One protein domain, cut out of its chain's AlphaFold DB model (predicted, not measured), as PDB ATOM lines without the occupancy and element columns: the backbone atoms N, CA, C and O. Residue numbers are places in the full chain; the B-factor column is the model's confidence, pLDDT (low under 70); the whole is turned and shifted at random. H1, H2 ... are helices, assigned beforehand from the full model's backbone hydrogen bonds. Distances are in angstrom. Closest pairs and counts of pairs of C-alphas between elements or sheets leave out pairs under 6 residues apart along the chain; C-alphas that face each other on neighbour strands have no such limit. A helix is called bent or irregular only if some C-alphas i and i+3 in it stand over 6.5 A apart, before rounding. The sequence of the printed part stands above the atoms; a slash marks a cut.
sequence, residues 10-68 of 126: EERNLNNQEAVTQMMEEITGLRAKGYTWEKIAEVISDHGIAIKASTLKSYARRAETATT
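What this domain is: This is residues 10 to 68 of the 126 residues of an uncharacterized protein of Xanthomonas axonopodis pv. eucalyptorum (UniProt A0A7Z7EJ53). Four helices pack at steep angles, with no two side by side: H1, H2 and H3 follow one another along a bent path, and H4, the longest, comes back across it. The first part of H4 packs on H3 nearly at a right angle, and farther on H4 crosses H1, while H2 joins H1 to H3. The printed part has 59 residues, with four named helices in the order H1, H2, H3, H4 and no named strand, and its class is all helix. It is compact, with a radius of gyration of the C-alphas of 10.6 A, and spans 31 by 28 by 17 A.

How they stand to each other: Start at H1, residues 10 to 22, and go on to H2, residues 24 to 32; these two meet only through their link. Next comes H3, residues 37 to 46, which is apart from H1. H2 and H3 only just touch, with 3 pairs of C-alphas within 8 A; their closest C-alphas, those of Ile 27 and Ile 40, are 7.1 A apart, and the helices run opposite ways at a steep tilt of 48 degrees. H4, residues 53 to 67, touches H3 with residues 53 to 57 alone, about perpendicular at 85 degrees; look at the C-alphas of Glu 38 and Ala 53, the closest, 5.0 A apart. H1 touches H4 with residues 17 to 21 alone, and the closest C-alphas are those of Thr 21 and Ala 63, at 5.5 A. Their tilt of 68 degrees is steep, only just short of about perpendicular, and they run the same way. H2 and H4 are close but not clearly touching, with the C-alphas of Met 24 and Ala 60 closest at 7.1 A. In H1, H2, H3 and H4 every O i to N i+4 pair is within hydrogen-bond range. The helix packing is mostly crossed: of the three touching pairs, 0 are at a shallow tilt.

Where its parts are: Find C-alpha 10 at (486.354, 39.189, 707.750); from there H1 runs 18.5 A to C-alpha 22. H2 covers 12.2 A from Met 24 to Ala 32. H3 begins at C-alpha 37, at (490.530, 16.699, 712.282), and runs 14.2 A to Asp 46. H4 runs 21.3 A from Ala 53 to C-alpha 67, at (472.569, 25.236, 717.533).

The domain as a whole: The two C-alphas farthest apart are those of Glu 10 and Lys 33, 32.6 A. The printed part has no cut. The links H1 to H2 and H2 to H3 are tight, and the link H3 to H4, of 6 residues, is short. The mean pLDDT of the printed part is 86.1, and the model's confidence is under 70 at residue 10 and residues 66 to 68.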
ATOM      1  N   GLU A  10     487.537  39.410 706.926       67.12
ATOM      2  CA  GLU A  10     486.354  39.189 707.750       67.12
ATOM      3  C   GLU A  10     485.257  38.445 706.982       67.12
ATOM      4  O   GLU A  10     484.773  37.420 707.460       67.12
ATOM      5  N   GLU A  11     484.914  38.901 705.775       70.38
ATOM      6  CA  GLU A  11     483.901  38.257 704.929       70.38
ATOM      7  C   GLU A  11     484.316  36.838 704.520       70.38
ATOM      8  O   GLU A  11     483.507  35.913 704.599       70.38
ATOM      9  N   ARG A  12     485.595  36.623 704.175       72.56
ATOM     10  CA  ARG A  12     486.124  35.277 703.884       72.56
ATOM     11  C   ARG A  12     486.020  34.353 705.095       72.56
ATOM     12  O   ARG A  12     485.633  33.197 704.954       72.56
ATOM     13  N   ASN A  13     486.357  34.851 706.285       73.31
ATOM     14  CA  ASN A  13     486.276  34.072 707.520       73.31
ATOM     15  C   ASN A  13     484.830  33.703 707.874       73.31
ATOM     16  O   ASN A  13     484.580  32.568 708.281       73.31
ATOM     17  N   LEU A  14     483.889  34.638 707.712       75.19
ATOM     18  CA  LEU A  14     482.466  34.374 707.927       75.19
ATOM     19  C   LEU A  14     481.949  33.337 706.928       75.19
ATOM     20  O   LEU A  14     481.359  32.350 707.356       75.19
ATOM     21  N   ASN A  15     482.283  33.478 705.645       83.69
ATOM     22  CA  ASN A  15     481.897  32.520 704.611       83.69
ATOM     23  C   ASN A  15     482.453  31.108 704.884       83.69
ATOM     24  O   ASN A  15     481.726  30.120 704.796       83.69
ATOM     25  N   ASN A  16     483.718  30.998 705.305       86.81
ATOM     26  CA  ASN A  16     484.320  29.712 705.674       86.81
ATOM     27  C   ASN A  16     483.634  29.086 706.898       86.81
ATOM     28  O   ASN A  16     483.418  27.874 706.945       86.81
ATOM     29  N   GLN A  17     483.281  29.897 707.897       87.38
ATOM     30  CA  GLN A  17     482.564  29.426 709.079       87.38
ATOM     31  C   GLN A  17     481.132  28.981 708.735       87.38
ATOM     32  O   GLN A  17     480.668  27.964 709.259       87.38
ATOM     33  N   GLU A  18     480.434  29.712 707.866       86.50
ATOM     34  CA  GLU A  18     479.095  29.347 707.392       86.50
ATOM     35  C   GLU A  18     479.117  28.056 706.576       86.50
ATOM     36  O   GLU A  18     478.267  27.192 706.793       86.50
ATOM     37  N   ALA A  19     480.118  27.871 705.714       86.31
ATOM     38  CA  ALA A  19     480.307  26.624 704.981       86.31
ATOM     39  C   ALA A  19     480.535  25.435 705.935       86.31
ATOM     40  O   ALA A  19     479.866  24.411 705.825       86.31
ATOM     41  N   VAL A  20     481.406  25.587 706.943       87.12
ATOM     42  CA  VAL A  20     481.638  24.543 707.964       87.12
ATOM     43  C   VAL A  20     480.380  24.248 708.785       87.12
ATOM     44  O   VAL A  20     480.154  23.104 709.171       87.12
ATOM     45  N   THR A  21     479.549  25.257 709.050       88.75
ATOM     46  CA  THR A  21     478.294  25.075 709.795       88.75
ATOM     47  C   THR A  21     477.289  24.248 708.994       88.75
ATOM     48  O   THR A  21     476.646  23.369 709.562       88.75
ATOM     49  N   GLN A  22     477.188  24.486 707.683       88.06
ATOM     50  CA  GLN A  22     476.310  23.726 706.788       88.06
ATOM     51  C   GLN A  22     476.764  22.266 706.629       88.06
ATOM     52  O   GLN A  22     475.927  21.373 706.579       88.06
ATOM     53  N   MET A  23     478.075  22.012 706.644       87.75
ATOM     54  CA  MET A  23     478.655  20.666 706.505       87.75
ATOM     55  C   MET A  23     478.853  19.929 707.843       87.75
ATOM     56  O   MET A  23     479.547  18.914 707.903       87.75
ATOM     57  N   MET A  24     478.291  20.422 708.951       88.25
ATOM     58  CA  MET A  24     478.538  19.838 710.276       88.25
ATOM     59  C   MET A  24     478.086  18.369 710.379       88.25
ATOM     60  O   MET A  24     478.755  17.552 711.018       88.25
ATOM     61  N   GLU A  25     476.980  18.006 709.731       88.12
ATOM     62  CA  GLU A  25     476.498  16.617 709.687       88.12
ATOM     63  C   GLU A  25     477.501  15.689 708.982       88.12
ATOM     64  O   GLU A  25     477.796  14.591 709.455       88.12
ATOM     65  N   GLU A  26     478.125  16.157 707.902       89.31
ATOM     66  CA  GLU A  26     479.154  15.400 707.186       89.31
ATOM     67  C   GLU A  26     480.446  15.294 708.004       89.31
ATOM     68  O   GLU A  26     481.014  14.207 708.135       89.31
ATOM     69  N   ILE A  27     480.879  16.395 708.630       90.25
ATOM     70  CA  ILE A  27     482.060  16.439 709.506       90.25
ATOM     71  C   ILE A  27     481.904  15.457 710.673       90.25
ATOM     72  O   ILE A  27     482.833  14.711 710.998       90.25
ATOM     73  N   THR A  28     480.729  15.423 711.301       89.94
ATOM     74  CA  THR A  28     480.437  14.484 712.394       89.94
ATOM     75  C   THR A  28     480.363  13.040 711.900       89.94
ATOM     76  O   THR A  28     480.912  12.153 712.558       89.94
ATOM     77  N   GLY A  29     479.802  12.798 710.712       92.50
ATOM     78  CA  GLY A  29     479.815  11.487 710.061       92.50
ATOM     79  C   GLY A  29     481.226  10.983 709.732       92.50
ATOM     80  O   GLY A  29     481.528   9.806 709.934       92.50
ATOM     81  N   LEU A  30     482.128  11.860 709.279       91.12
ATOM     82  CA  LEU A  30     483.546  11.537 709.087       91.12
ATOM     83  C   LEU A  30     484.237  11.261 710.428       91.12
ATOM     84  O   LEU A  30     484.972  10.285 710.568       91.12
ATOM     85  N   ARG A  31     483.946  12.046 711.464       92.81
ATOM     86  CA  ARG A  31     484.501  11.796 712.797       92.81
ATOM     87  C   ARG A  31     484.064  10.442 713.365       92.81
ATOM     88  O   ARG A  31     484.885   9.745 713.954       92.81
ATOM     89  N   ALA A  32     482.809  10.044 713.154       90.88
ATOM     90  CA  ALA A  32     482.289   8.742 713.577       90.88
ATOM     91  C   ALA A  32     482.988   7.566 712.870       90.88
ATOM     92  O   ALA A  32     483.146   6.499 713.456       90.88
ATOM     93  N   LYS A  33     483.467   7.781 711.639       94.06
ATOM     94  CA  LYS A  33     484.278   6.817 710.877       94.06
ATOM     95  C   LYS A  33     485.749   6.772 711.321       94.06
ATOM     96  O   LYS A  33     486.512   5.977 710.784       94.06
ATOM     97  N   GLY A  34     486.160   7.611 712.275       93.88
ATOM     98  CA  GLY A  34     487.529   7.657 712.795       93.88
ATOM     99  C   GLY A  34     488.470   8.607 712.051       93.88
ATOM    100  O   GLY A  34     489.668   8.606 712.328       93.88
ATOM    101  N   TYR A  35     487.965   9.444 711.136       94.50
ATOM    102  CA  TYR A  35     488.803  10.458 710.495       94.50
ATOM    103  C   TYR A  35     489.249  11.517 711.513       94.50
ATOM    104  O   TYR A  35     488.456  12.028 712.311       94.50
ATOM    105  N   THR A  36     490.537  11.863 711.479       94.69
ATOM    106  CA  THR A  36     491.106  12.914 712.327       94.69
ATOM    107  C   THR A  36     490.733  14.297 711.799       94.69
ATOM    108  O   THR A  36     490.466  14.485 710.613       94.69
ATOM    109  N   TRP A  37     490.767  15.304 712.673       91.19
ATOM    110  CA  TRP A  37     490.530  16.699 712.282       91.19
ATOM    111  C   TRP A  37     491.479  17.190 711.183       91.19
ATOM    112  O   TRP A  37     491.091  18.039 710.389       91.19
ATOM    113  N   GLU A  38     492.701  16.655 711.126       93.00
ATOM    114  CA  GLU A  38     493.670  16.958 710.071       93.00
ATOM    115  C   GLU A  38     493.202  16.436 708.720       93.00
ATOM    116  O   GLU A  38     493.156  17.203 707.760       93.00
ATOM    117  N   LYS A  39     492.758  15.174 708.658       93.50
ATOM    118  CA  LYS A  39     492.295  14.596 707.399       93.50
ATOM    119  C   LYS A  39     491.006  15.249 706.906       93.50
ATOM    120  O   LYS A  39     490.857  15.492 705.716       93.50
ATOM    121  N   ILE A  40     490.099  15.585 707.822       92.56
ATOM    122  CA  ILE A  40     488.859  16.294 707.482       92.56
ATOM    123  C   ILE A  40     489.175  17.703 706.950       92.56
ATOM    124  O   ILE A  40     488.576  18.132 705.971       92.56
ATOM    125  N   ALA A  41     490.138  18.413 707.545       91.06
ATOM    126  CA  ALA A  41     490.550  19.732 707.061       91.06
ATOM    127  C   ALA A  41     491.209  19.679 705.674       91.06
ATOM    128  O   ALA A  41     490.988  20.582 704.870       91.06
ATOM    129  N   GLU A  42     491.980  18.629 705.384       92.00
ATOM    130  CA  GLU A  42     492.571  18.394 704.061       92.00
ATOM    131  C   GLU A  42     491.483  18.188 703.000       92.00
ATOM    132  O   GLU A  42     491.492  18.877 701.987       92.00
ATOM    133  N   VAL A  43     490.494  17.330 703.281       90.62
ATOM    134  CA  VAL A  43     489.348  17.099 702.385       90.62
ATOM    135  C   VAL A  43     488.579  18.399 702.139       90.62
ATOM    136  O   VAL A  43     488.322  18.761 700.997       90.62
ATOM    137  N   ILE A  44     488.264  19.159 703.191       89.06
ATOM    138  CA  ILE A  44     487.546  20.437 703.050       89.06
ATOM    139  C   ILE A  44     488.370  21.470 702.257       89.06
ATOM    140  O   ILE A  44     487.812  22.250 701.483       89.06
ATOM    141  N   SER A  45     489.696  21.457 702.418       89.06
ATOM    142  CA  SER A  45     490.600  22.333 701.665       89.06
ATOM    143  C   SER A  45     490.679  21.964 700.186       89.06
ATOM    144  O   SER A  45     490.714  22.869 699.355       89.06
ATOM    145  N   ASP A  46     490.642  20.670 699.857       88.25
ATOM    146  CA  ASP A  46     490.592  20.166 698.478       88.25
ATOM    147  C   ASP A  46     489.306  20.609 697.758       88.25
ATOM    148  O   ASP A  46     489.328  21.021 696.601       88.25
ATOM    149  N   HIS A  47     488.194  20.681 698.494       83.31
ATOM    150  CA  HIS A  47     486.921  21.221 698.006       83.31
ATOM    151  C   HIS A  47     486.869  22.762 697.913       83.31
ATOM    152  O   HIS A  47     485.814  23.328 697.628       83.31
ATOM    153  N   GLY A  48     487.995  23.458 698.119       81.69
ATOM    154  CA  GLY A  48     488.135  24.900 697.881       81.69
ATOM    155  C   GLY A  48     488.006  25.788 699.120       81.69
ATOM    156  O   GLY A  48     488.104  27.013 699.005       81.69
ATOM    157  N   ILE A  49     487.833  25.210 700.312       84.62
ATOM    158  CA  ILE A  49     487.758  25.956 701.576       84.62
ATOM    159  C   ILE A  49     489.076  25.762 702.325       84.62
ATOM    160  O   ILE A  49     489.207  24.879 703.167       84.62
ATOM    161  N   ALA A  50     490.076  26.587 702.011       85.81
ATOM    162  CA  ALA A  50     491.405  26.490 702.616       85.81
ATOM    163  C   ALA A  50     491.356  26.743 704.137       85.81
ATOM    164  O   ALA A  50     491.332  27.891 704.596       85.81
ATOM    165  N   ILE A  51     491.360  25.669 704.932       88.06
ATOM    166  CA  ILE A  51     491.272  25.731 706.395       88.06
ATOM    167  C   ILE A  51     492.275  24.797 707.064       88.06
ATOM    168  O   ILE A  51     492.549  23.687 706.626       88.06
ATOM    169  N   LYS A  52     492.808  25.248 708.200       92.12
ATOM    170  CA  LYS A  52     493.666  24.433 709.068       92.12
ATOM    171  C   LYS A  52     492.815  23.620 710.041       92.12
ATOM    172  O   LYS A  52     491.750  24.072 710.462       92.12
ATOM    173  N   ALA A  53     493.331  22.477 710.494       90.44
ATOM    174  CA  ALA A  53     492.664  21.617 711.478       90.44
ATOM    175  C   ALA A  53     492.295  22.352 712.783       90.44
ATOM    176  O   ALA A  53     491.219  22.148 713.347       90.44
ATOM    177  N   SER A  54     493.159  23.260 713.248       90.38
ATOM    178  CA  SER A  54     492.904  24.108 714.422       90.38
ATOM    179  C   SER A  54     491.726  25.070 714.217       90.38
ATOM    180  O   SER A  54     490.909  25.264 715.126       90.38
ATOM    181  N   THR A  55     491.602  25.633 713.014       89.50
ATOM    182  CA  THR A  55     490.482  26.494 712.613       89.50
ATOM    183  C   THR A  55     489.196  25.688 712.497       89.50
ATOM    184  O   THR A  55     488.186  26.081 713.077       89.50
ATOM    185  N   LEU A  56     489.250  24.524 711.842       90.50
ATOM    186  CA  LEU A  56     488.112  23.617 711.704       90.50
ATOM    187  C   LEU A  56     487.540  23.235 713.073       90.50
ATOM    188  O   LEU A  56     486.343  23.370 713.297       90.50
ATOM    189  N   LYS A  57     488.398  22.859 714.029       91.00
ATOM    190  CA  LYS A  57     487.983  22.547 715.404       91.00
ATOM    191  C   LYS A  57     487.300  23.735 716.091       91.00
ATOM    192  O   LYS A  57     486.318  23.562 716.812       91.00
ATOM    193  N   SER A  58     487.807  24.948 715.866       91.44
ATOM    194  CA  SER A  58     487.232  26.176 716.431       91.44
ATOM    195  C   SER A  58     485.870  26.512 715.822       91.44
ATOM    196  O   SER A  58     484.947  26.881 716.551       91.44
ATOM    197  N   TYR A  59     485.724  26.366 714.504       91.69
ATOM    198  CA  TYR A  59     484.456  26.569 713.803       91.69
ATOM    199  C   TYR A  59     483.436  25.495 714.164       91.69
ATOM    200  O   TYR A  59     482.296  25.842 714.458       91.69
ATOM    201  N   ALA A  60     483.862  24.234 714.266       88.19
ATOM    202  CA  ALA A  60     483.005  23.139 714.688       88.19
ATOM    203  C   ALA A  60     482.426  23.394 716.091       88.19
ATOM    204  O   ALA A  60     481.212  23.412 716.280       88.19
ATOM    205  N   ARG A  61     483.284  23.748 717.056       88.31
ATOM    206  CA  ARG A  61     482.847  24.123 718.411       88.31
ATOM    207  C   ARG A  61     481.863  25.298 718.407       88.31
ATOM    208  O   ARG A  61     480.918  25.321 719.192       88.31
ATOM    209  N   ARG A  62     482.077  26.308 717.554       85.00
ATOM    210  CA  ARG A  62     481.158  27.454 717.445       85.00
ATOM    211  C   ARG A  62     479.806  27.041 716.877       85.00
ATOM    212  O   ARG A  62     478.794  27.473 717.424       85.00
ATOM    213  N   ALA A  63     479.791  26.205 715.846       83.75
ATOM    214  CA  ALA A  63     478.569  25.687 715.244       83.75
ATOM    215  C   ALA A  63     477.738  24.865 716.249       83.75
ATOM    216  O   ALA A  63     476.545  25.125 716.378       83.75
ATOM    217  N   GLU A  64     478.360  24.004 717.065       80.19
ATOM    218  CA  GLU A  64     477.682  23.271 718.158       80.19
ATOM    219  C   GLU A  64     477.048  24.209 719.208       80.19
ATOM    220  O   GLU A  64     475.943  23.988 719.709       80.19
ATOM    221  N   THR A  65     477.736  25.302 719.561       74.56
ATOM    222  CA  THR A  65     477.196  26.287 720.518       74.56
ATOM    223  C   THR A  65     476.125  27.200 719.922       74.56
ATOM    224  O   THR A  65     475.352  27.807 720.669       74.56
ATOM    225  N   ALA A  66     476.088  27.331 718.593       67.19
ATOM    226  CA  ALA A  66     475.104  28.135 717.880       67.19
ATOM    227  C   ALA A  66     473.763  27.399 717.752       67.19
ATOM    228  O   ALA A  66     472.718  28.032 717.891       67.19
ATOM    229  N   THR A  67     473.780  26.076 717.576       61.47
ATOM    230  CA  THR A  67     472.569  25.236 717.533       61.47
ATOM    231  C   THR A  67     471.939  25.010 718.909       61.47
ATOM    232  O   THR A  67     470.729  24.838 719.005       61.47
ATOM    233  N   THR A  68     472.719  25.066 719.992       58.75
ATOM    234  CA  THR A  68     472.236  24.786 721.361       58.75
ATOM    235  C   THR A  68     471.734  26.010 722.133       58.75
ATOM    236  O   THR A  68     471.137  25.862 723.201       58.75
TER     237      THR A  68